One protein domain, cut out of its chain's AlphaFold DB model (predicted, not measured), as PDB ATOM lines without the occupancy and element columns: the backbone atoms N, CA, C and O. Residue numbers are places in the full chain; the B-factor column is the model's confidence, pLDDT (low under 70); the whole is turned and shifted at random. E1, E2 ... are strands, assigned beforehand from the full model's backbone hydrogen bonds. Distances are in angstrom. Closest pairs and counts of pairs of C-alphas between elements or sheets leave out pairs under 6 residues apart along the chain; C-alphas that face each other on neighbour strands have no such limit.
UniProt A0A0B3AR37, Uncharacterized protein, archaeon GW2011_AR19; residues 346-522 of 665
ATOM      1  N   ILE A 346     186.975 156.053 131.902       91.50
ATOM      2  CA  ILE A 346     186.635 155.734 133.292       91.50
ATOM      3  C   ILE A 346     185.755 156.874 133.795       91.50
ATOM      4  O   ILE A 346     186.149 158.036 133.840       91.50
ATOM      5  N   SER A 347     184.504 156.544 134.088       86.94
ATOM      6  CA  SER A 347     183.409 157.508 134.100       86.94
ATOM      7  C   SER A 347     182.344 157.066 135.112       86.94
ATOM      8  O   SER A 347     181.369 156.374 134.818       86.94
ATOM      9  N   LYS A 348     182.552 157.417 136.387       79.50
ATOM     10  CA  LYS A 348     181.540 157.160 137.426       79.50
ATOM     11  C   LYS A 348     180.525 158.296 137.428       79.50
ATOM     12  O   LYS A 348     180.926 159.453 137.310       79.50
ATOM     13  N   PRO A 349     179.235 158.027 137.700       68.38
ATOM     14  CA  PRO A 349     178.225 159.080 137.810       68.38
ATOM     15  C   PRO A 349     178.591 160.214 138.785       68.38
ATOM     16  O   PRO A 349     178.178 161.348 138.582       68.38
ATOM     17  N   SER A 350     179.383 159.935 139.827       68.19
ATOM     18  CA  SER A 350     179.870 160.938 140.786       68.19
ATOM     19  C   SER A 350     180.995 161.833 140.260       68.19
ATOM     20  O   SER A 350     181.224 162.886 140.837       68.19
ATOM     21  N   CYS A 351     181.703 161.411 139.213       72.12
ATOM     22  CA  CYS A 351     182.815 162.150 138.610       72.12
ATOM     23  C   CYS A 351     182.337 163.097 137.503       72.12
ATOM     24  O   CYS A 351     182.988 164.084 137.203       72.12
ATOM     25  N   ILE A 352     181.167 162.805 136.925       66.81
ATOM     26  CA  ILE A 352     180.598 163.519 135.773       66.81
ATOM     27  C   ILE A 352     179.354 164.349 136.181       66.81
ATOM     28  O   ILE A 352     178.631 164.874 135.346       66.81
ATOM     29  N   SER A 353     179.077 164.526 137.482       52.25
ATOM     30  CA  SER A 353     177.969 165.375 137.973       52.25
ATOM     31  C   SER A 353     178.500 166.431 138.952       52.25
ATOM     32  O   SER A 353     179.282 166.070 139.824       52.25
ATOM     33  N   THR A 354     178.131 167.720 138.943       50.66
ATOM     34  CA  THR A 354     176.931 168.413 138.417       50.66
ATOM     35  C   THR A 354     177.221 169.813 137.834       50.66
ATOM     36  O   THR A 354     176.291 170.612 137.715       50.66
ATOM     37  N   THR A 355     178.478 170.176 137.569       53.09
ATOM     38  CA  THR A 355     178.840 171.567 137.212       53.09
ATOM     39  C   THR A 355     179.554 171.726 135.873       53.09
ATOM     40  O   THR A 355     179.476 172.820 135.318       53.09
ATOM     41  N   ALA A 356     180.150 170.659 135.326       64.50
ATOM     42  CA  ALA A 356     180.831 170.682 134.035       64.50
ATOM     43  C   ALA A 356     180.106 169.855 132.963       64.50
ATOM     44  O   ALA A 356     179.749 168.698 133.187       64.50
ATOM     45  N   ASP A 357     179.927 170.460 131.794       78.44
ATOM     46  CA  ASP A 357     179.535 169.831 130.546       78.44
ATOM     47  C   ASP A 357     180.777 169.226 129.874       78.44
ATOM     48  O   ASP A 357     181.801 169.892 129.689       78.44
ATOM     49  N   VAL A 358     180.680 167.952 129.491       82.94
ATOM     50  CA  VAL A 358     181.735 167.244 128.759       82.94
ATOM     51  C   VAL A 358     181.259 166.979 127.340       82.94
ATOM     52  O   VAL A 358     180.132 166.523 127.133       82.94
ATOM     53  N   SER A 359     182.113 167.251 126.359       80.88
ATOM     54  CA  SER A 359     181.866 166.926 124.951       80.88
ATOM     55  C   SER A 359     183.082 166.246 124.338       80.88
ATOM     56  O   SER A 359     184.219 166.575 124.670       80.88
ATOM     57  N   ILE A 360     182.838 165.293 123.443       79.25
ATOM     58  CA  ILE A 360     183.882 164.571 122.710       79.25
ATOM     59  C   ILE A 360     183.531 164.611 121.224       79.25
ATOM     60  O   ILE A 360     182.371 164.409 120.852       79.25
ATOM     61  N   GLY A 361     184.515 164.877 120.370       70.44
ATOM     62  CA  GLY A 361     184.317 164.813 118.926       70.44
ATOM     63  C   GLY A 361     185.525 165.237 118.105       70.44
ATOM     64  O   GLY A 361     186.608 165.499 118.624       70.44
ATOM     65  N   GLU A 362     185.312 165.336 116.797       60.41
ATOM     66  CA  GLU A 362     186.303 165.800 115.828       60.41
ATOM     67  C   GLU A 362     185.753 166.993 115.032       60.41
ATOM     68  O   GLU A 362     184.627 166.984 114.526       60.41
ATOM     69  N   GLY A 363     186.579 168.027 114.863       57.56
ATOM     70  CA  GLY A 363     186.276 169.149 113.975       57.56
ATOM     71  C   GLY A 363     185.028 169.940 114.382       57.56
ATOM     72  O   GLY A 363     185.059 170.685 115.351       57.56
ATOM     73  N   MET A 364     183.950 169.846 113.592       46.78
ATOM     74  CA  MET A 364     182.701 170.602 113.808       46.78
ATOM     75  C   MET A 364     181.586 169.779 114.483       46.78
ATOM     76  O   MET A 364     180.503 170.315 114.726       46.78
ATOM     77  N   GLU A 365     181.820 168.494 114.765       58.38
ATOM     78  CA  GLU A 365     180.828 167.567 115.325       58.38
ATOM     79  C   GLU A 365     181.165 167.219 116.782       58.38
ATOM     80  O   GLU A 365     181.580 166.108 117.098       58.38
ATOM     81  N   PHE A 366     180.983 168.185 117.687       69.31
ATOM     82  CA  PHE A 366     181.055 167.937 119.129       69.31
ATOM     83  C   PHE A 366     179.732 167.357 119.626       69.31
ATOM     84  O   PHE A 366     178.677 167.986 119.480       69.31
ATOM     85  N   LEU A 367     179.784 166.163 120.217       73.44
ATOM     86  CA  LEU A 367     178.634 165.530 120.853       73.44
ATOM     87  C   LEU A 367     178.795 165.580 122.376       73.44
ATOM     88  O   LEU A 367     179.912 165.412 122.871       73.44
ATOM     89  N   PRO A 368     177.696 165.782 123.129       81.31
ATOM     90  CA  PRO A 368     177.718 165.604 124.573       81.31
ATOM     91  C   PRO A 368     178.260 164.222 124.927       81.31
ATOM     92  O   PRO A 368     177.944 163.239 124.251       81.31
ATOM     93  N   PHE A 369     179.053 164.151 125.990       85.56
ATOM     94  CA  PHE A 369     179.594 162.893 126.470       85.56
ATOM     95  C   PHE A 369     178.474 161.885 126.759       85.56
ATOM     96  O   PHE A 369     177.559 162.145 127.542       85.56
ATOM     97  N   ASP A 370     178.588 160.713 126.143       84.06
ATOM     98  CA  ASP A 370     177.707 159.575 126.367       84.06
ATOM     99  C   ASP A 370     178.555 158.357 126.740       84.06
ATOM    100  O   ASP A 370     179.316 157.841 125.917       84.06
ATOM    101  N   ASN A 371     178.408 157.890 127.983       85.06
ATOM    102  CA  ASN A 371     179.132 156.725 128.495       85.06
ATOM    103  C   ASN A 371     178.706 155.403 127.828       85.06
ATOM    104  O   ASN A 371     179.352 154.380 128.017       85.06
ATOM    105  N   SER A 372     177.603 155.379 127.077       86.50
ATOM    106  CA  SER A 372     177.185 154.188 126.331       86.50
ATOM    107  C   SER A 372     177.928 154.010 125.003       86.50
ATOM    108  O   SER A 372     177.862 152.933 124.402       86.50
ATOM    109  N   ILE A 373     178.639 155.043 124.541       87.94
ATOM    110  CA  ILE A 373     179.446 155.005 123.322       87.94
ATOM    111  C   ILE A 373     180.811 154.398 123.637       87.94
ATOM    112  O   ILE A 373     181.442 154.746 124.627       87.94
ATOM    113  N   ASN A 374     181.283 153.512 122.757       90.00
ATOM    114  CA  ASN A 374     182.640 152.985 122.815       90.00
ATOM    115  C   ASN A 374     183.593 153.877 122.010       90.00
ATOM    116  O   ASN A 374     183.523 153.903 120.780       90.00
ATOM    117  N   TYR A 375     184.483 154.569 122.712       88.56
ATOM    118  CA  TYR A 375     185.531 155.417 122.157       88.56
ATOM    119  C   TYR A 375     186.834 154.647 121.901       88.56
ATOM    120  O   TYR A 375     187.675 155.127 121.148       88.56
ATOM    121  N   SER A 376     187.023 153.453 122.477       89.75
ATOM    122  CA  SER A 376     188.245 152.654 122.302       89.75
ATOM    123  C   SER A 376     188.597 152.464 120.824       89.75
ATOM    124  O   SER A 376     187.819 151.923 120.038       89.75
ATOM    125  N   GLY A 377     189.813 152.860 120.448       86.94
ATOM    126  CA  GLY A 377     190.305 152.765 119.074       86.94
ATOM    127  C   GLY A 377     189.814 153.867 118.131       86.94
ATOM    128  O   GLY A 377     190.095 153.785 116.936       86.94
ATOM    129  N   ALA A 378     189.121 154.896 118.629       82.12
ATOM    130  CA  ALA A 378     188.661 156.030 117.822       82.12
ATOM    131  C   ALA A 378     189.791 156.978 117.372       82.12
ATOM    132  O   ALA A 378     189.523 157.968 116.704       82.12
ATOM    133  N   GLY A 379     191.058 156.708 117.699       82.75
ATOM    134  CA  GLY A 379     192.159 157.620 117.385       82.75
ATOM    135  C   GLY A 379     192.131 158.888 118.237       82.75
ATOM    136  O   GLY A 379     191.627 158.875 119.360       82.75
ATOM    137  N   SER A 380     192.720 159.967 117.719       82.56
ATOM    138  CA  SER A 380     192.783 161.258 118.411       82.56
ATOM    139  C   SER A 380     191.456 161.995 118.290       82.56
ATOM    140  O   SER A 380     191.076 162.383 117.194       82.56
ATOM    141  N   GLN A 381     190.788 162.211 119.415       79.62
ATOM    142  CA  GLN A 381     189.548 162.977 119.515       79.62
ATOM    143  C   GLN A 381     189.796 164.240 120.337       79.62
ATOM    144  O   GLN A 381     190.635 164.235 121.238       79.62
ATOM    145  N   ILE A 382     189.031 165.297 120.082       78.50
ATOM    146  CA  ILE A 382     189.035 166.494 120.921       78.50
ATOM    147  C   ILE A 382     188.079 166.254 122.089       78.50
ATOM    148  O   ILE A 382     186.909 165.910 121.897       78.50
ATOM    149  N   VAL A 383     188.578 166.457 123.301       85.06
ATOM    150  CA  VAL A 383     187.818 166.400 124.546       85.06
ATOM    151  C   VAL A 383     187.677 167.813 125.088       85.06
ATOM    152  O   VAL A 383     188.656 168.547 125.216       85.06
ATOM    153  N   GLN A 384     186.449 168.182 125.431       84.44
ATOM    154  CA  GLN A 384     186.119 169.443 126.078       84.44
ATOM    155  C   GLN A 384     185.514 169.167 127.449       84.44
ATOM    156  O   GLN A 384     184.581 168.374 127.571       84.44
ATOM    157  N   VAL A 385     186.035 169.851 128.465       87.62
ATOM    158  CA  VAL A 385     185.513 169.856 129.834       87.62
ATOM    159  C   VAL A 385     185.271 171.312 130.219       87.62
ATOM    160  O   VAL A 385     186.225 172.076 130.374       87.62
ATOM    161  N   ALA A 386     184.010 171.724 130.330       81.06
ATOM    162  CA  ALA A 386     183.650 173.133 130.474       81.06
ATOM    163  C   ALA A 386     182.523 173.354 131.484       81.06
ATOM    164  O   ALA A 386     181.650 172.516 131.627       81.06
ATOM    165  N   GLU A 387     182.493 174.506 132.146       79.12
ATOM    166  CA  GLU A 387     181.365 174.956 132.968       79.12
ATOM    167  C   GLU A 387     180.799 176.244 132.347       79.12
ATOM    168  O   GLU A 387     181.284 177.350 132.597       79.12
ATOM    169  N   GLY A 388     179.785 176.124 131.486       74.44
ATOM    170  CA  GLY A 388     179.296 177.259 130.696       74.44
ATOM    171  C   GLY A 388     180.210 177.573 129.503       74.44
ATOM    172  O   GLY A 388     180.351 176.734 128.620       74.44
ATOM    173  N   TYR A 389     180.782 178.784 129.440       73.31
ATOM    174  CA  TYR A 389     181.658 179.229 128.330       73.31
ATOM    175  C   TYR A 389     183.159 179.134 128.639       73.31
ATOM    176  O   TYR A 389     183.995 179.412 127.780       73.31
ATOM    177  N   GLN A 390     183.500 178.745 129.864       84.44
ATOM    178  CA  GLN A 390     184.865 178.615 130.362       84.44
ATOM    179  C   GLN A 390     185.174 177.141 130.609       84.44
ATOM    180  O   GLN A 390     184.307 176.367 131.021       84.44
ATOM    181  N   GLY A 391     186.407 176.732 130.349       86.62
ATOM    182  CA  GLY A 391     186.744 175.321 130.322       86.62
ATOM    183  C   GLY A 391     188.109 175.036 129.736       86.62
ATOM    184  O   GLY A 391     188.935 175.931 129.545       86.62
ATOM    185  N   VAL A 392     188.326 173.764 129.441       89.44
ATOM    186  CA  VAL A 392     189.560 173.245 128.869       89.44
ATOM    187  C   VAL A 392     189.234 172.320 127.708       89.44
ATOM    188  O   VAL A 392     188.333 171.486 127.794       89.44
ATOM    189  N   GLU A 393     189.996 172.464 126.635       84.75
ATOM    190  CA  GLU A 393     189.965 171.611 125.454       84.75
ATOM    191  C   GLU A 393     191.337 170.971 125.245       84.75
ATOM    192  O   GLU A 393     192.368 171.628 125.417       84.75
ATOM    193  N   PHE A 394     191.356 169.690 124.889       83.44
ATOM    194  CA  PHE A 394     192.584 168.950 124.617       83.44
ATOM    195  C   PHE A 394     192.351 167.762 123.686       83.44
ATOM    196  O   PHE A 394     191.255 167.213 123.615       83.44
ATOM    197  N   ASP A 395     193.409 167.343 122.999       80.94
ATOM    198  CA  ASP A 395     193.406 166.130 122.185       80.94
ATOM    199  C   ASP A 395     193.656 164.896 123.076       80.94
ATOM    200  O   ASP A 395     194.599 164.866 123.870       80.94
ATOM    201  N   TRP A 396     192.837 163.854 122.928       83.88
ATOM    202  CA  TRP A 396     193.020 162.558 123.582       83.88
ATOM    203  C   TRP A 396     193.022 161.415 122.567       83.88
ATOM    204  O   TRP A 396     192.097 161.265 121.769       83.88
ATOM    205  N   ASN A 397     194.049 160.563 122.618       83.62
ATOM    206  CA  ASN A 397     194.169 159.419 121.721       83.62
ATOM    207  C   ASN A 397     193.536 158.157 122.321       83.62
ATOM    208  O   ASN A 397     194.176 157.412 123.062       83.62
ATOM    209  N   PHE A 398     192.305 157.856 121.917       85.50
ATOM    210  CA  PHE A 398     191.579 156.661 122.348       85.50
ATOM    211  C   PHE A 398     192.101 155.347 121.746       85.50
ATOM    212  O   PHE A 398     191.634 154.269 122.119       85.50
ATOM    213  N   SER A 399     193.077 155.399 120.836       81.75
ATOM    214  CA  SER A 399     193.803 154.209 120.368       81.75
ATOM    215  C   SER A 399     194.989 153.833 121.263       81.75
ATOM    216  O   SER A 399     195.594 152.781 121.051       81.75
ATOM    217  N   ALA A 400     195.339 154.661 122.253       77.44
ATOM    218  CA  ALA A 400     196.385 154.354 123.222       77.44
ATOM    219  C   ALA A 400     195.938 153.295 124.253       77.44
ATOM    220  O   ALA A 400     194.750 153.022 124.451       77.44
ATOM    221  N   SER A 401     196.907 152.676 124.937       78.06
ATOM    222  CA  SER A 401     196.618 151.729 126.024       78.06
ATOM    223  C   SER A 401     195.988 152.407 127.240       78.06
ATOM    224  O   SER A 401     195.199 151.774 127.944       78.06
ATOM    225  N   GLU A 402     196.295 153.684 127.463       86.75
ATOM    226  CA  GLU A 402     195.723 154.498 128.535       86.75
ATOM    227  C   GLU A 402     194.232 154.777 128.296       86.75
ATOM    228  O   GLU A 402     193.725 154.684 127.175       86.75
ATOM    229  N   LYS A 403     193.499 155.026 129.379       90.88
ATOM    230  CA  LYS A 403     192.051 155.272 129.379       90.88
ATOM    231  C   LYS A 403     191.820 156.665 129.934       90.88
ATOM    232  O   LYS A 403     192.525 157.048 130.861       90.88
ATOM    233  N   LEU A 404     190.886 157.420 129.363       90.69
ATOM    234  CA  LEU A 404     190.592 158.764 129.858       90.69
ATOM    235  C   LEU A 404     189.786 158.642 131.151       90.69
ATOM    236  O   LEU A 404     188.665 158.137 131.119       90.69
ATOM    237  N   ASP A 405     190.353 159.063 132.275       91.56
ATOM    238  CA  ASP A 405     189.725 158.962 133.585       91.56
ATOM    239  C   ASP A 405     189.109 160.299 133.992       91.56
ATOM    240  O   ASP A 405     189.763 161.190 134.527       91.56
ATOM    241  N   PHE A 406     187.801 160.430 133.777       88.88
ATOM    242  CA  PHE A 406     187.065 161.618 134.200       88.88
ATOM    243  C   PHE A 406     186.997 161.763 135.724       88.88
ATOM    244  O   PHE A 406     186.683 162.845 136.205       88.88
ATOM    245  N   CYS A 407     187.278 160.712 136.498       85.75
ATOM    246  CA  CYS A 407     187.381 160.813 137.954       85.75
ATOM    247  C   CYS A 407     188.697 161.425 138.433       85.75
ATOM    248  O   CYS A 407     188.773 161.824 139.593       85.75
ATOM    249  N   ASP A 408     189.709 161.479 137.573       89.12
ATOM    250  CA  ASP A 408     190.987 162.125 137.857       89.12
ATOM    251  C   ASP A 408     190.993 163.615 137.470       89.12
ATOM    252  O   ASP A 408     191.823 164.388 137.945       89.12
ATOM    253  N   ILE A 409     190.044 164.035 136.631       88.62
ATOM    254  CA  ILE A 409     189.927 165.418 136.176       88.62
ATOM    255  C   ILE A 409     189.170 166.251 137.213       88.62
ATOM    256  O   ILE A 409     187.988 166.040 137.479       88.62
ATOM    257  N   GLU A 410     189.835 167.282 137.727       87.62
ATOM    258  CA  GLU A 410     189.218 168.335 138.524       87.62
ATOM    259  C   GLU A 410     189.261 169.655 137.764       87.62
ATOM    260  O   GLU A 410     190.337 170.152 137.428       87.62
ATOM    261  N   ILE A 411     188.096 170.269 137.553       87.81
ATOM    262  CA  ILE A 411     187.987 171.618 137.004       87.81
ATOM    263  C   ILE A 411     187.321 172.551 138.015       87.81
ATOM    264  O   ILE A 411     186.349 172.194 138.680       87.81
ATOM    265  N   LYS A 412     187.860 173.760 138.157       90.12
ATOM    266  CA  LYS A 412     187.246 174.852 138.910       90.12
ATOM    267  C   LYS A 412     187.228 176.084 138.045       90.12
ATOM    268  O   LYS A 412     188.276 176.552 137.602       90.12
ATOM    269  N   THR A 413     186.047 176.643 137.878       90.44
ATOM    270  CA  THR A 413     185.868 177.839 137.075       90.44
ATOM    271  C   THR A 413     185.327 178.990 137.918       90.44
ATOM    272  O   THR A 413     184.966 178.825 139.093       90.44
ATOM    273  N   SER A 414     185.359 180.196 137.363       88.75
ATOM    274  CA  SER A 414     184.778 181.369 138.008       88.75
ATOM    275  C   SER A 414     183.248 181.354 137.942       88.75
ATOM    276  O   SER A 414     182.645 180.608 137.190       88.75
ATOM    277  N   SER A 415     182.569 182.174 138.730       83.06
ATOM    278  CA  SER A 415     181.128 182.405 138.589       83.06
ATOM    279  C   SER A 415     180.872 183.829 138.095       83.06
ATOM    280  O   SER A 415     181.695 184.711 138.345       83.06
ATOM    281  N   PRO A 416     179.681 184.130 137.546       76.06
ATOM    282  CA  PRO A 416     179.319 185.498 137.165       76.06
ATOM    283  C   PRO A 416     179.342 186.519 138.318       76.06
ATOM    284  O   PRO A 416     179.238 187.718 138.080       76.06
ATOM    285  N   THR A 417     179.416 186.059 139.573       75.44
ATOM    286  CA  THR A 417     179.510 186.918 140.767       75.44
ATOM    287  C   THR A 417     180.946 187.197 141.206       75.44
ATOM    288  O   THR A 417     181.162 188.012 142.103       75.44
ATOM    289  N   ASN A 418     181.929 186.522 140.604       84.00
ATOM    290  CA  ASN A 418     183.336 186.785 140.857       84.00
ATOM    291  C   ASN A 418     183.762 188.112 140.219       84.00
ATOM    292  O   ASN A 418     183.179 188.587 139.251       84.00
ATOM    293  N   ASN A 419     184.815 188.710 140.775       80.31
ATOM    294  CA  ASN A 419     185.345 189.981 140.278       80.31
ATOM    295  C   ASN A 419     186.218 189.818 139.024       80.31
ATOM    296  O   ASN A 419     186.486 190.806 138.349       80.31
ATOM    297  N   PHE A 420     186.700 188.603 138.769       88.38
ATOM    298  CA  PHE A 420     187.568 188.224 137.660       88.38
ATOM    299  C   PHE A 420     187.309 186.757 137.304       88.38
ATOM    300  O   PHE A 420     186.946 185.966 138.186       88.38
ATOM    301  N   GLY A 421     187.502 186.401 136.041       90.81
ATOM    302  CA  GLY A 421     187.435 185.029 135.574       90.81
ATOM    303  C   GLY A 421     188.681 184.220 135.905       90.81
ATOM    304  O   GLY A 421     189.771 184.757 136.106       90.81
ATOM    305  N   TYR A 422     188.523 182.906 135.991       94.50
ATOM    306  CA  TYR A 422     189.626 181.961 136.112       94.50
ATOM    307  C   TYR A 422     189.166 180.559 135.709       94.50
ATOM    308  O   TYR A 422     187.992 180.219 135.855       94.50
ATOM    309  N   VAL A 423     190.117 179.739 135.273       95.31
ATOM    310  CA  VAL A 423     189.969 178.291 135.122       95.31
ATOM    311  C   VAL A 423     191.174 177.630 135.765       95.31
ATOM    312  O   VAL A 423     192.307 178.021 135.496       95.31
ATOM    313  N   LEU A 424     190.918 176.659 136.633       93.88
ATOM    314  CA  LEU A 424     191.907 175.746 137.189       93.88
ATOM    315  C   LEU A 424     191.520 174.347 136.739       93.88
ATOM    316  O   LEU A 424     190.384 173.932 136.957       93.88
ATOM    317  N   PHE A 425     192.451 173.625 136.140       92.00
ATOM    318  CA  PHE A 425     192.252 172.244 135.735       92.00
ATOM    319  C   PHE A 425     193.455 171.419 136.167       92.00
ATOM    320  O   PHE A 425     194.600 171.747 135.835       92.00
ATOM    321  N   ASN A 426     193.163 170.354 136.906       90.56
ATOM    322  CA  ASN A 426     194.123 169.394 137.423       90.56
ATOM    323  C   ASN A 426     193.739 167.988 136.976       90.56
ATOM    324  O   ASN A 426     192.565 167.643 136.903       90.56
ATOM    325  N   SER A 427     194.764 167.194 136.701       88.56
ATOM    326  CA  SER A 427     194.681 165.771 136.407       88.56
ATOM    327  C   SER A 427     196.063 165.182 136.686       88.56
ATOM    328  O   SER A 427     197.077 165.858 136.483       88.56
ATOM    329  N   THR A 428     196.117 163.958 137.202       88.69
ATOM    330  CA  THR A 428     197.346 163.160 137.278       88.69
ATOM    331  C   THR A 428     197.689 162.511 135.936       88.69
ATOM    332  O   THR A 428     198.834 162.103 135.732       88.69
ATOM    333  N   GLN A 429     196.738 162.453 134.996       87.56
ATOM    334  CA  GLN A 429     196.990 162.031 133.622       87.56
ATOM    335  C   GLN A 429     197.803 163.079 132.854       87.56
ATOM    336  O   GLN A 429     197.619 164.290 132.997       87.56
ATOM    337  N   ASN A 430     198.691 162.604 131.981       83.25
ATOM    338  CA  ASN A 430     199.551 163.466 131.176       83.25
ATOM    339  C   ASN A 430     198.790 164.070 129.983       83.25
ATOM    340  O   ASN A 430     198.911 163.617 128.845       83.25
ATOM    341  N   ILE A 431     197.983 165.094 130.255       85.44
ATOM    342  CA  ILE A 431     197.223 165.840 129.248       85.44
ATOM    343  C   ILE A 431     198.005 167.112 128.905       85.44
ATOM    344  O   ILE A 431     198.137 167.996 129.746       85.44
ATOM    345  N   SER A 432     198.497 167.245 127.677       81.12
ATOM    346  CA  SER A 432     199.289 168.402 127.219       81.12
ATOM    347  C   SER A 432     198.620 169.115 126.040       81.12
ATOM    348  O   SER A 432     197.584 168.668 125.553       81.12
ATOM    349  N   ASN A 433     199.196 170.236 125.588       77.62
ATOM    350  CA  ASN A 433     198.685 171.034 124.461       77.62
ATOM    351  C   ASN A 433     197.234 171.508 124.638       77.62
ATOM    352  O   ASN A 433     196.454 171.553 123.687       77.62
ATOM    353  N   LYS A 434     196.880 171.875 125.869       84.94
ATOM    354  CA  LYS A 434     195.532 172.309 126.223       84.94
ATOM    355  C   LYS A 434     195.242 173.720 125.721       84.94
ATOM    356  O   LYS A 434     196.126 174.582 125.725       84.94
ATOM    357  N   ILE A 435     193.984 173.965 125.376       84.56
ATOM    358  CA  ILE A 435     193.409 175.293 125.155       84.56
ATOM    359  C   ILE A 435     192.493 175.595 126.337       84.56
ATOM    360  O   ILE A 435     191.633 174.789 126.688       84.56
ATOM    361  N   VAL A 436     192.685 176.745 126.977       92.69
ATOM    362  CA  VAL A 436     191.920 177.162 128.156       92.69
ATOM    363  C   VAL A 436     191.061 178.367 127.808       92.69
ATOM    364  O   VAL A 436     191.566 179.380 127.326       92.69
ATOM    365  N   TYR A 437     189.767 178.261 128.092       88.88
ATOM    366  CA  TYR A 437     188.776 179.310 127.885       88.88
ATOM    367  C   TYR A 437     188.421 179.918 129.236       88.88
ATOM    368  O   TYR A 437     187.930 179.212 130.111       88.88
ATOM    369  N   VAL A 438     188.673 181.209 129.430       93.75
ATOM    370  CA  VAL A 438     188.423 181.906 130.698       93.75
ATOM    371  C   VAL A 438     187.420 183.023 130.475       93.75
ATOM    372  O   VAL A 438     187.625 183.871 129.610       93.75
ATOM    373  N   ASP A 439     186.366 183.068 131.286       90.25
ATOM    374  CA  ASP A 439     185.404 184.167 131.237       90.25
ATOM    375  C   ASP A 439     186.098 185.515 131.482       90.25
ATOM    376  O   ASP A 439     186.904 185.693 132.393       90.25
ATOM    377  N   LYS A 440     185.756 186.504 130.667       89.38
ATOM    378  CA  LYS A 440     186.198 187.886 130.809       89.38
ATOM    379  C   LYS A 440     185.134 188.652 131.583       89.38
ATOM    380  O   LYS A 440     184.259 189.299 131.004       89.38
ATOM    381  N   LEU A 441     185.184 188.561 132.911       87.56
ATOM    382  CA  LEU A 441     184.178 189.181 133.779       87.56
ATOM    383  C   LEU A 441     184.338 190.704 133.842       87.56
ATOM    384  O   LEU A 441     183.365 191.420 134.093       87.56
ATOM    385  N   ASN A 442     185.536 191.221 133.562       83.06
ATOM    386  CA  ASN A 442     185.771 192.649 133.426       83.06
ATOM    387  C   ASN A 442     185.964 193.039 131.957       83.06
ATOM    388  O   ASN A 442     186.971 192.738 131.327       83.06
ATOM    389  N   SER A 443     185.041 193.820 131.399       80.19
ATOM    390  CA  SER A 443     185.123 194.264 130.000       80.19
ATOM    391  C   SER A 443     186.359 195.118 129.671       80.19
ATOM    392  O   SER A 443     186.729 195.199 128.503       80.19
ATOM    393  N   SER A 444     187.028 195.699 130.673       79.62
ATOM    394  CA  SER A 444     188.243 196.517 130.519       79.62
ATOM    395  C   SER A 444     189.550 195.746 130.738       79.62
ATOM    396  O   SER A 444     190.621 196.311 130.526       79.62
ATOM    397  N   SER A 445     189.501 194.482 131.172       85.44
ATOM    398  CA  SER A 445     190.695 193.631 131.219       85.44
ATOM    399  C   SER A 445     191.202 193.336 129.804       85.44
ATOM    400  O   SER A 445     190.438 193.342 128.839       85.44
ATOM    401  N   GLY A 446     192.502 193.095 129.673       86.56
ATOM    402  CA  GLY A 446     193.152 192.755 128.401       86.56
ATOM    403  C   GLY A 446     194.373 191.868 128.612       86.56
ATOM    404  O   GLY A 446     195.302 191.890 127.816       86.56
ATOM    405  N   ALA A 447     194.421 191.165 129.741       89.88
ATOM    406  CA  ALA A 447     195.531 190.309 130.110       89.88
ATOM    407  C   ALA A 447     195.054 189.191 131.038       89.88
ATOM    408  O   ALA A 447     194.074 189.344 131.776       89.88
ATOM    409  N   VAL A 448     195.799 188.097 131.028       94.00
ATOM    410  CA  VAL A 448     195.630 186.940 131.902       94.00
ATOM    411  C   VAL A 448     196.944 186.641 132.615       94.00
ATOM    412  O   VAL A 448     198.022 186.991 132.141       94.00
ATOM    413  N   CYS A 449     196.848 185.995 133.766       93.62
ATOM    414  CA  CYS A 449     197.966 185.401 134.467       93.62
ATOM    415  C   CYS A 449     197.916 183.889 134.301       93.62
ATOM    416  O   CYS A 449     196.886 183.274 134.592       93.62
ATOM    417  N   ILE A 450     199.016 183.304 133.851       95.00
ATOM    418  CA  ILE A 450     199.159 181.866 133.628       95.00
ATOM    419  C   ILE A 450     200.049 181.291 134.721       95.00
ATOM    420  O   ILE A 450     201.098 181.860 135.011       95.00
ATOM    421  N   LYS A 451     199.646 180.157 135.295       93.75
ATOM    422  CA  LYS A 451     200.442 179.366 136.237       93.75
ATOM    423  C   LYS A 451     200.446 177.905 135.783       93.75
ATOM    424  O   LYS A 451     199.683 177.081 136.272       93.75
ATOM    425  N   ASP A 452     201.279 177.602 134.794       92.94
ATOM    426  CA  ASP A 452     201.285 176.333 134.049       92.94
ATOM    427  C   ASP A 452     202.059 175.209 134.779       92.94
ATOM    428  O   ASP A 452     202.988 174.603 134.246       92.94
ATOM    429  N   VAL A 453     201.690 174.942 136.036       89.06
ATOM    430  CA  VAL A 453     202.293 173.899 136.888       89.06
ATOM    431  C   VAL A 453     201.229 172.961 137.460       89.06
ATOM    432  O   VAL A 453     200.069 173.342 137.621       89.06
ATOM    433  N   SER A 454     201.613 171.727 137.785       87.56
ATOM    434  CA  SER A 454     200.705 170.726 138.356       87.56
ATOM    435  C   SER A 454     200.229 171.107 139.761       87.56
ATOM    436  O   SER A 454     201.021 171.593 140.570       87.56
ATOM    437  N   GLY A 455     198.974 170.789 140.089       85.75
ATOM    438  CA  GLY A 455     198.477 170.823 141.468       85.75
ATOM    439  C   GLY A 455     198.007 172.192 141.963       85.75
ATOM    440  O   GLY A 455     197.886 172.383 143.171       85.75
ATOM    441  N   VAL A 456     197.715 173.138 141.065       90.19
ATOM    442  CA  VAL A 456     197.126 174.433 141.444       90.19
ATOM    443  C   VAL A 456     195.657 174.222 141.799       90.19
ATOM    444  O   VAL A 456     194.808 174.047 140.925       90.19
ATOM    445  N   VAL A 457     195.326 174.232 143.086       88.38
ATOM    446  CA  VAL A 457     193.981 173.888 143.579       88.38
ATOM    447  C   VAL A 457     193.139 175.111 143.935       88.38
ATOM    448  O   VAL A 457     191.918 174.981 144.093       88.38
ATOM    449  N   SER A 458     193.755 176.291 144.066       89.19
ATOM    450  CA  SER A 458     193.079 177.538 144.425       89.19
ATOM    451  C   SER A 458     193.615 178.760 143.679       89.19
ATOM    452  O   SER A 458     194.815 178.973 143.543       89.19
ATOM    453  N   VAL A 459     192.706 179.668 143.309       87.06
ATOM    454  CA  VAL A 459     193.052 180.948 142.672       87.06
ATOM    455  C   VAL A 459     193.812 181.904 143.602       87.06
ATOM    456  O   VAL A 459     194.437 182.859 143.146       87.06
ATOM    457  N   SER A 460     193.783 181.651 144.915       83.44
ATOM    458  CA  SER A 460     194.587 182.386 145.900       83.44
ATOM    459  C   SER A 460     196.085 182.100 145.795       83.44
ATOM    460  O   SER A 460     196.872 182.824 146.391       83.44
ATOM    461  N   GLU A 461     196.477 181.041 145.087       89.44
ATOM    462  CA  GLU A 461     197.881 180.702 144.845       89.44
ATOM    463  C   GLU A 461     198.530 181.566 143.761       89.44
ATOM    464  O   GLU A 461     199.743 181.479 143.572       89.44
ATOM    465  N   PHE A 462     197.728 182.355 143.042       86.31
ATOM    466  CA  PHE A 462     198.232 183.375 142.136       86.31
ATOM    467  C   PHE A 462     198.695 184.588 142.939       86.31
ATOM    468  O   PHE A 462     197.946 185.105 143.779       86.31
ATOM    469  N   SER A 463     199.877 185.108 142.633       84.31
ATOM    470  CA  SER A 463     200.319 186.394 143.148       84.31
ATOM    471  C   SER A 463     199.372 187.508 142.694       84.31
ATOM    472  O   SER A 463     198.638 187.409 141.703       84.31
ATOM    473  N   SER A 464     199.366 188.611 143.440       81.00
ATOM    474  CA  SER A 464     198.466 189.731 143.163       81.00
ATOM    475  C   SER A 464     198.709 190.376 141.798       81.00
ATOM    476  O   SER A 464     197.759 190.858 141.189       81.00
ATOM    477  N   ASN A 465     199.960 190.374 141.328       79.69
ATOM    478  CA  ASN A 465     200.401 191.090 140.128       79.69
ATOM    479  C   ASN A 465     200.914 190.167 139.017       79.69
ATOM    480  O   ASN A 465     201.472 190.669 138.048       79.69
ATOM    481  N   CYS A 466     200.726 188.852 139.142       84.44
ATOM    482  CA  CYS A 466     201.276 187.876 138.207       84.44
ATOM    483  C   CYS A 466     202.809 187.969 138.062       84.44
ATOM    484  O   CYS A 466     203.341 188.099 136.962       84.44
ATOM    485  N   SER A 467     203.511 188.023 139.192       82.19
ATOM    486  CA  SER A 467     204.954 188.269 139.250       82.19
ATOM    487  C   SER A 467     205.726 187.177 139.989       82.19
ATOM    488  O   SER A 467     206.895 187.388 140.315       82.19
ATOM    489  N   ALA A 468     205.086 186.058 140.339       75.88
ATOM    490  CA  ALA A 468     205.816 184.912 140.873       75.88
ATOM    491  C   ALA A 468     206.687 184.277 139.775       75.88
ATOM    492  O   ALA A 468     206.406 184.415 138.589       75.88
ATOM    493  N   SER A 469     207.737 183.556 140.166       80.50
ATOM    494  CA  SER A 469     208.677 182.924 139.226       80.50
ATOM    495  C   SER A 469     208.035 181.874 138.312       80.50
ATOM    496  O   SER A 469     208.549 181.608 137.232       80.50
ATOM    497  N   ASN A 470     206.912 181.291 138.731       83.38
ATOM    498  CA  ASN A 470     206.111 180.332 137.968       83.38
ATOM    499  C   ASN A 470     204.821 180.944 137.399       83.38
ATOM    500  O   ASN A 470     203.877 180.215 137.091       83.38
ATOM    501  N   GLU A 471     204.763 182.271 137.291       87.56
ATOM    502  CA  GLU A 471     203.636 182.998 136.722       87.56
ATOM    503  C   GLU A 471     204.054 183.787 135.487       87.56
ATOM    504  O   GLU A 471     205.131 184.378 135.433       87.56
ATOM    505  N   VAL A 472     203.165 183.828 134.498       86.50
ATOM    506  CA  VAL A 472     203.373 184.590 133.267       86.50
ATOM    507  C   VAL A 472     202.195 185.524 133.046       86.50
ATOM    508  O   VAL A 472     201.061 185.084 132.850       86.50
ATOM    509  N   LEU A 473     202.474 186.830 133.064       88.12
ATOM    510  CA  LEU A 473     201.512 187.853 132.673       88.12
ATOM    511  C   LEU A 473     201.464 187.930 131.147       88.12
ATOM    512  O   LEU A 473     202.422 188.365 130.510       88.12
ATOM    513  N   LEU A 474     200.334 187.539 130.566       87.94
ATOM    514  CA  LEU A 474     200.135 187.505 129.123       87.94
ATOM    515  C   LEU A 474     199.074 188.520 128.699       87.94
ATOM    516  O   LEU A 474     197.957 188.521 129.214       87.94
ATOM    517  N   ILE A 475     199.420 189.384 127.743       85.44
ATOM    518  CA  ILE A 475     198.493 190.356 127.147       85.44
ATOM    519  C   ILE A 475     197.675 189.672 126.045       85.44
ATOM    520  O   ILE A 475     198.206 188.895 125.250       85.44
ATOM    521  N   CYS A 476     196.384 189.998 126.002       86.12
ATOM    522  CA  CYS A 476     195.399 189.438 125.089       86.12
ATOM    523  C   CYS A 476     194.702 190.565 124.295       86.12
ATOM    524  O   CYS A 476     194.259 191.545 124.901       86.12
ATOM    525  N   PRO A 477     194.537 190.431 122.968       86.69
ATOM    526  CA  PRO A 477     195.111 189.377 122.136       86.69
ATOM    527  C   PRO A 477     196.638 189.504 122.045       86.69
ATOM    528  O   PRO A 477     197.194 190.601 122.146       86.69
ATOM    529  N   SER A 478     197.320 188.380 121.853       81.38
ATOM    530  CA  SER A 478     198.757 188.364 121.604       81.38
ATOM    531  C   SER A 478     199.080 189.119 120.305       81.38
ATOM    532  O   SER A 478     198.286 189.070 119.359       81.38
ATOM    533  N   PRO A 479     200.223 189.829 120.233       73.94
ATOM    534  CA  PRO A 479     200.670 190.489 119.013       73.94
ATOM    535  C   PRO A 479     200.676 189.517 117.837       73.94
ATOM    536  O   PRO A 479     201.167 188.398 117.961       73.94
ATOM    537  N   ARG A 480     200.143 189.955 116.697       68.06
ATOM    538  CA  ARG A 480     200.138 189.189 115.450       68.06
ATOM    539  C   ARG A 480     201.114 189.817 114.468       68.06
ATOM    540  O   ARG A 480     201.270 191.039 114.460       68.06
ATOM    541  N   ASP A 481     201.784 188.988 113.686       65.44
ATOM    542  CA  ASP A 481     202.595 189.458 112.572       65.44
ATOM    543  C   ASP A 481     201.706 189.930 111.403       65.44
ATOM    544  O   ASP A 481     200.474 189.841 111.444       65.44
ATOM    545  N   ASP A 482     202.327 190.432 110.335       67.25
ATOM    546  CA  ASP A 482     201.608 190.909 109.146       67.25
ATOM    547  C   ASP A 482     200.825 189.795 108.414       67.25
ATOM    548  O   ASP A 482     199.974 190.089 107.570       67.25
ATOM    549  N   SER A 483     201.095 188.519 108.718       61.97
ATOM    550  CA  SER A 483     200.363 187.366 108.187       61.97
ATOM    551  C   SER A 483     199.131 186.997 109.023       61.97
ATOM    552  O   SER A 483     198.298 186.211 108.572       61.97
ATOM    553  N   GLY A 484     198.961 187.629 110.188       56.91
ATOM    554  CA  GLY A 484     197.879 187.357 111.130       56.91
ATOM    555  C   GLY A 484     198.175 186.200 112.086       56.91
ATOM    556  O   GLY A 484     197.333 185.899 112.936       56.91
ATOM    557  N   GLU A 485     199.355 185.590 111.992       55.84
ATOM    558  CA  GLU A 485     199.822 184.568 112.926       55.84
ATOM    559  C   GLU A 485     200.355 185.222 114.207       55.84
ATOM    560  O   GLU A 485     200.792 186.375 114.169       55.84
ATOM    561  N   PRO A 486     200.306 184.542 115.367       54.25
ATOM    562  CA  PRO A 486     200.927 185.046 116.585       54.25
ATOM    563  C   PRO A 486     202.403 185.374 116.322       54.25
ATOM    564  O   PRO A 486     203.202 184.507 115.973       54.25
ATOM    565  N   SER A 487     202.766 186.648 116.467       54.72
ATOM    566  CA  SER A 487     204.153 187.095 116.365       54.72
ATOM    567  C   SER A 487     204.949 186.421 117.485       54.72
ATOM    568  O   SER A 487     204.420 186.309 118.595       54.72
ATOM    569  N   PRO A 488     206.216 186.023 117.262       50.03
ATOM    570  CA  PRO A 488     207.063 185.462 118.309       50.03
ATOM    571  C   PRO A 488     207.306 186.514 119.397       50.03
ATOM    572  O   PRO A 488     208.241 187.310 119.344       50.03
ATOM    573  N   THR A 489     206.411 186.558 120.376       47.16
ATOM    574  CA  THR A 489     206.647 187.216 121.654       47.16
ATOM    575  C   THR A 489     207.517 186.297 122.507       47.16
ATOM    576  O   THR A 489     207.591 185.096 122.259       47.16
ATOM    577  N   ASN A 490     208.194 186.827 123.528       49.38
ATOM    578  CA  ASN A 490     209.038 186.036 124.442       49.38
ATOM    579  C   ASN A 490     208.250 185.008 125.301       49.38
ATOM    580  O   ASN A 490     208.790 184.489 126.273       49.38
ATOM    581  N   SER A 491     206.982 184.738 124.981       64.31
ATOM    582  CA  SER A 491     206.094 183.801 125.662       64.31
ATOM    583  C   SER A 491     205.791 182.623 124.737       64.31
ATOM    584  O   SER A 491     205.421 182.819 123.584       64.31
ATOM    585  N   ILE A 492     205.911 181.399 125.254       74.25
ATOM    586  CA  ILE A 492     205.463 180.175 124.560       74.25
ATOM    587  C   ILE A 492     203.932 180.065 124.499       74.25
ATOM    588  O   ILE A 492     203.394 179.264 123.737       74.25
ATOM    589  N   TYR A 493     203.243 180.876 125.302       84.56
ATOM    590  CA  TYR A 493     201.795 180.959 125.382       84.56
ATOM    591  C   TYR A 493     201.258 182.045 124.459       84.56
ATOM    592  O   TYR A 493     201.795 183.154 124.399       84.56
ATOM    593  N   ASN A 494     200.133 181.736 123.837       83.44
ATOM    594  CA  ASN A 494     199.310 182.608 123.026       83.44
ATOM    595  C   ASN A 494     198.009 182.892 123.766       83.44
ATOM    596  O   ASN A 494     197.500 182.048 124.507       83.44
ATOM    597  N   CYS A 495     197.464 184.079 123.534       88.56
ATOM    598  CA  CYS A 495     196.160 184.471 124.019       88.56
ATOM    599  C   CYS A 495     195.369 185.183 122.928       88.56
ATOM    600  O   CYS A 495     195.907 186.027 122.211       88.56
ATOM    601  N   ASP A 496     194.074 184.920 122.856       86.12
ATOM    602  CA  ASP A 496     193.130 185.713 122.081       86.12
ATOM    603  C   ASP A 496     191.926 186.099 122.935       86.12
ATOM    604  O   ASP A 496     191.722 185.588 124.041       86.12
ATOM    605  N   ILE A 497     191.134 187.026 122.417       84.31
ATOM    606  CA  ILE A 497     189.840 187.387 122.973       84.31
ATOM    607  C   ILE A 497     188.785 187.019 121.938       84.31
ATOM    608  O   ILE A 497     188.921 187.325 120.755       84.31
ATOM    609  N   SER A 498     187.720 186.370 122.390       82.38
ATOM    610  CA  SER A 498     186.594 186.022 121.535       82.38
ATOM    611  C   SER A 498     185.962 187.229 120.835       82.38
ATOM    612  O   SER A 498     186.036 188.363 121.309       82.38
ATOM    613  N   GLU A 499     185.270 186.987 119.717       83.06
ATOM    614  CA  GLU A 499     184.654 188.051 118.905       83.06
ATOM    615  C   GLU A 499     183.627 188.903 119.673       83.06
ATOM    616  O   GLU A 499     183.454 190.089 119.391       83.06
ATOM    617  N   ASP A 500     182.948 188.313 120.658       82.44
ATOM    618  CA  ASP A 500     182.004 189.000 121.543       82.44
ATOM    619  C   ASP A 500     182.675 189.719 122.727       82.44
ATOM    620  O   ASP A 500     181.993 190.415 123.483       82.44
ATOM    621  N   ASN A 501     184.002 189.613 122.856       83.75
ATOM    622  CA  ASN A 501     184.813 190.194 123.923       83.75
ATOM    623  C   ASN A 501     184.397 189.719 125.330       83.75
ATOM    624  O   ASN A 501     184.448 190.492 126.290       83.75
ATOM    625  N   LEU A 502     183.959 188.461 125.445       85.56
ATOM    626  CA  LEU A 502     183.508 187.852 126.702       85.56
ATOM    627  C   LEU A 502     184.401 186.716 127.207       85.56
ATOM    628  O   LEU A 502     184.240 186.316 128.357       85.56
ATOM    629  N   THR A 503     185.352 186.229 126.411       85.88
ATOM    630  CA  THR A 503     186.168 185.063 126.768       85.88
ATOM    631  C   THR A 503     187.617 185.268 126.336       85.88
ATOM    632  O   THR A 503     187.888 185.667 125.204       85.88
ATOM    633  N   PHE A 504     188.556 184.984 127.236       91.81
ATOM    634  CA  PHE A 504     189.968 184.800 126.909       91.81
ATOM    635  C   PHE A 504     190.212 183.360 126.469       91.81
ATOM    636  O   PHE A 504     189.705 182.430 127.090       91.81
ATOM    637  N   ILE A 505     191.023 183.178 125.435       87.88
ATOM    638  CA  ILE A 505     191.392 181.871 124.888       87.88
ATOM    639  C   ILE A 505     192.909 181.766 124.995       87.88
ATOM    640  O   ILE A 505     193.592 182.617 124.436       87.88
ATOM    641  N   VAL A 506     193.446 180.778 125.711       91.62
ATOM    642  CA  VAL A 506     194.885 180.691 126.029       91.62
ATOM    643  C   VAL A 506     195.442 179.317 125.665       91.62
ATOM    644  O   VAL A 506     194.846 178.306 126.030       91.62
ATOM    645  N   TRP A 507     196.569 179.262 124.947       89.88
ATOM    646  CA  TRP A 507     197.171 178.006 124.473       89.88
ATOM    647  C   TRP A 507     198.646 178.157 124.063       89.88
ATOM    648  O   TRP A 507     199.065 179.255 123.709       89.88
ATOM    649  N   PRO A 508     199.424 177.068 123.970       83.81
ATOM    650  CA  PRO A 508     199.167 175.746 124.537       83.81
ATOM    651  C   PRO A 508     199.542 175.708 126.025       83.81
ATOM    652  O   PRO A 508     200.489 176.372 126.433       83.81
ATOM    653  N   LEU A 509     198.836 174.914 126.830       86.19
ATOM    654  CA  LEU A 509     199.188 174.689 128.237       86.19
ATOM    655  C   LEU A 509     199.394 173.205 128.547       86.19
ATOM    656  O   LEU A 509     198.667 172.344 128.042       86.19
ATOM    657  N   ASN A 510     200.346 172.907 129.430       84.25
ATOM    658  CA  ASN A 510     200.568 171.555 129.959       84.25
ATOM    659  C   ASN A 510     199.819 171.314 131.276       84.25
ATOM    660  O   ASN A 510     199.531 170.179 131.639       84.25
ATOM    661  N   HIS A 511     199.388 172.378 131.933       85.69
ATOM    662  CA  HIS A 511     198.589 172.483 133.144       85.69
ATOM    663  C   HIS A 511     197.701 173.721 133.007       85.69
ATOM    664  O   HIS A 511     198.096 174.751 132.478       85.69
ATOM    665  N   SER A 512     196.460 173.657 133.466       84.81
ATOM    666  CA  SER A 512     195.457 174.621 133.007       84.81
ATOM    667  C   SER A 512     194.973 175.524 134.131       84.81
ATOM    668  O   SER A 512     193.788 175.543 134.443       84.81
ATOM    669  N   ALA A 513     195.899 176.280 134.734       95.12
ATOM    670  CA  ALA A 513     195.572 177.347 135.678       95.12
ATOM    671  C   ALA A 513     195.793 178.730 135.042       95.12
ATOM    672  O   ALA A 513     196.922 179.176 134.827       95.12
ATOM    673  N   VAL A 514     194.690 179.423 134.766       96.88
ATOM    674  CA  VAL A 514     194.663 180.745 134.130       96.88
ATOM    675  C   VAL A 514     193.687 181.648 134.877       96.88
ATOM    676  O   VAL A 514     192.583 181.235 135.228       96.88
ATOM    677  N   LYS A 515     194.079 182.900 135.109       94.81
ATOM    678  CA  LYS A 515     193.295 183.904 135.838       94.81
ATOM    679  C   LYS A 515     193.241 185.221 135.065       94.81
ATOM    680  O   LYS A 515     194.270 185.733 134.645       94.81
ATOM    681  N   GLU A 516     192.063 185.817 134.926       94.44
ATOM    682  CA  GLU A 516     191.890 187.168 134.383       94.44
ATOM    683  C   GLU A 516     192.595 188.215 135.263       94.44
ATOM    684  O   GLU A 516     192.442 188.240 136.489       94.44
ATOM    685  N   MET A 517     193.327 189.134 134.626       89.62
ATOM    686  CA  MET A 517     193.986 190.246 135.306       89.62
ATOM    687  C   MET A 517     193.170 191.532 135.162       89.62
ATOM    688  O   MET A 517     192.985 192.083 134.073       89.62
ATOM    689  N   LEU A 518     192.694 192.041 136.300       77.94
ATOM    690  CA  LEU A 518     191.958 193.296 136.368       77.94
ATOM    691  C   LEU A 518     192.926 194.474 136.259       77.94
ATOM    692  O   LEU A 518     193.629 194.788 137.210       77.94
ATOM    693  N   SER A 519     192.895 195.151 135.112       57.56
ATOM    694  CA  SER A 519     193.389 196.515 134.919       57.56
ATOM    695  C   SER A 519     194.835 196.779 135.380       57.56
ATOM    696  O   SER A 519     195.103 197.208 136.499       57.56
ATOM    697  N   ILE A 520     195.768 196.717 134.427       52.97
ATOM    698  CA  ILE A 520     197.110 197.342 134.472       52.97
ATOM    699  C   ILE A 520     197.066 198.888 134.559       52.97
ATOM    700  O   ILE A 520     198.062 199.566 134.325       52.97
ATOM    701  N   THR A 521     195.937 199.493 134.941       44.78
ATOM    702  CA  THR A 521     195.720 200.950 135.045       44.78
ATOM    703  C   THR A 521     196.491 201.632 136.185       44.78
ATOM    704  O   THR A 521     196.228 202.790 136.493       44.78
ATOM    705  N   GLY A 522     197.457 200.941 136.797       43.53
ATOM    706  CA  GLY A 522     198.537 201.532 137.598       43.53
ATOM    707  C   GLY A 522     199.860 201.719 136.837       43.53
ATOM    708  O   GLY A 522     200.771 202.335 137.375       43.53
TER     709      GLY A 522
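What this domain is: This is residues 346 to 522 of the 665 residues of an uncharacterized protein of archaeon GW2011_AR19 (UniProt A0A0B3AR37). With little regular structure, this is a sandwich of two antiparallel sheets partly face to face, strands crossed at 47 degrees; the larger, E2-E1-E3-E4-E7-E11-E10, curls like part of a barrel, with E1-E2 clear of the smaller, E5-E6-E12-E8-E9. The 177 printed residues, 65 in named elements, include twelve named strands, E1 to E12, and no named helix: all strand. The whole is compact, radius of gyration of the C-alphas 16.5 A, spanning 53 by 38 by 31 A.

Where its parts are: E1 is residues 357-362, its first C-alpha at (179.535, 169.831, 130.546), E2 365-368, E3 380-387 and E4 390-397, each 23.0 A long, E5 410-413, E6 422-426, E7 434-439, E8 447-450, E9 472-475, E10 494-497, E11 503-509 and E12 512-516, ending at (191.890, 187.168, 134.383).

How they stand to each other: In hairpin E3-E4, N 383 and O 394, 2.8 A apart, are within hydrogen-bond range. The closest C-alphas of E7 and E12, Val 436 and Ser 512, are 6.5 A apart.

The domain as a whole: The printed part has no cut; long links follow E2, E4, E8 and E9; 28 residues have pLDDT under 70.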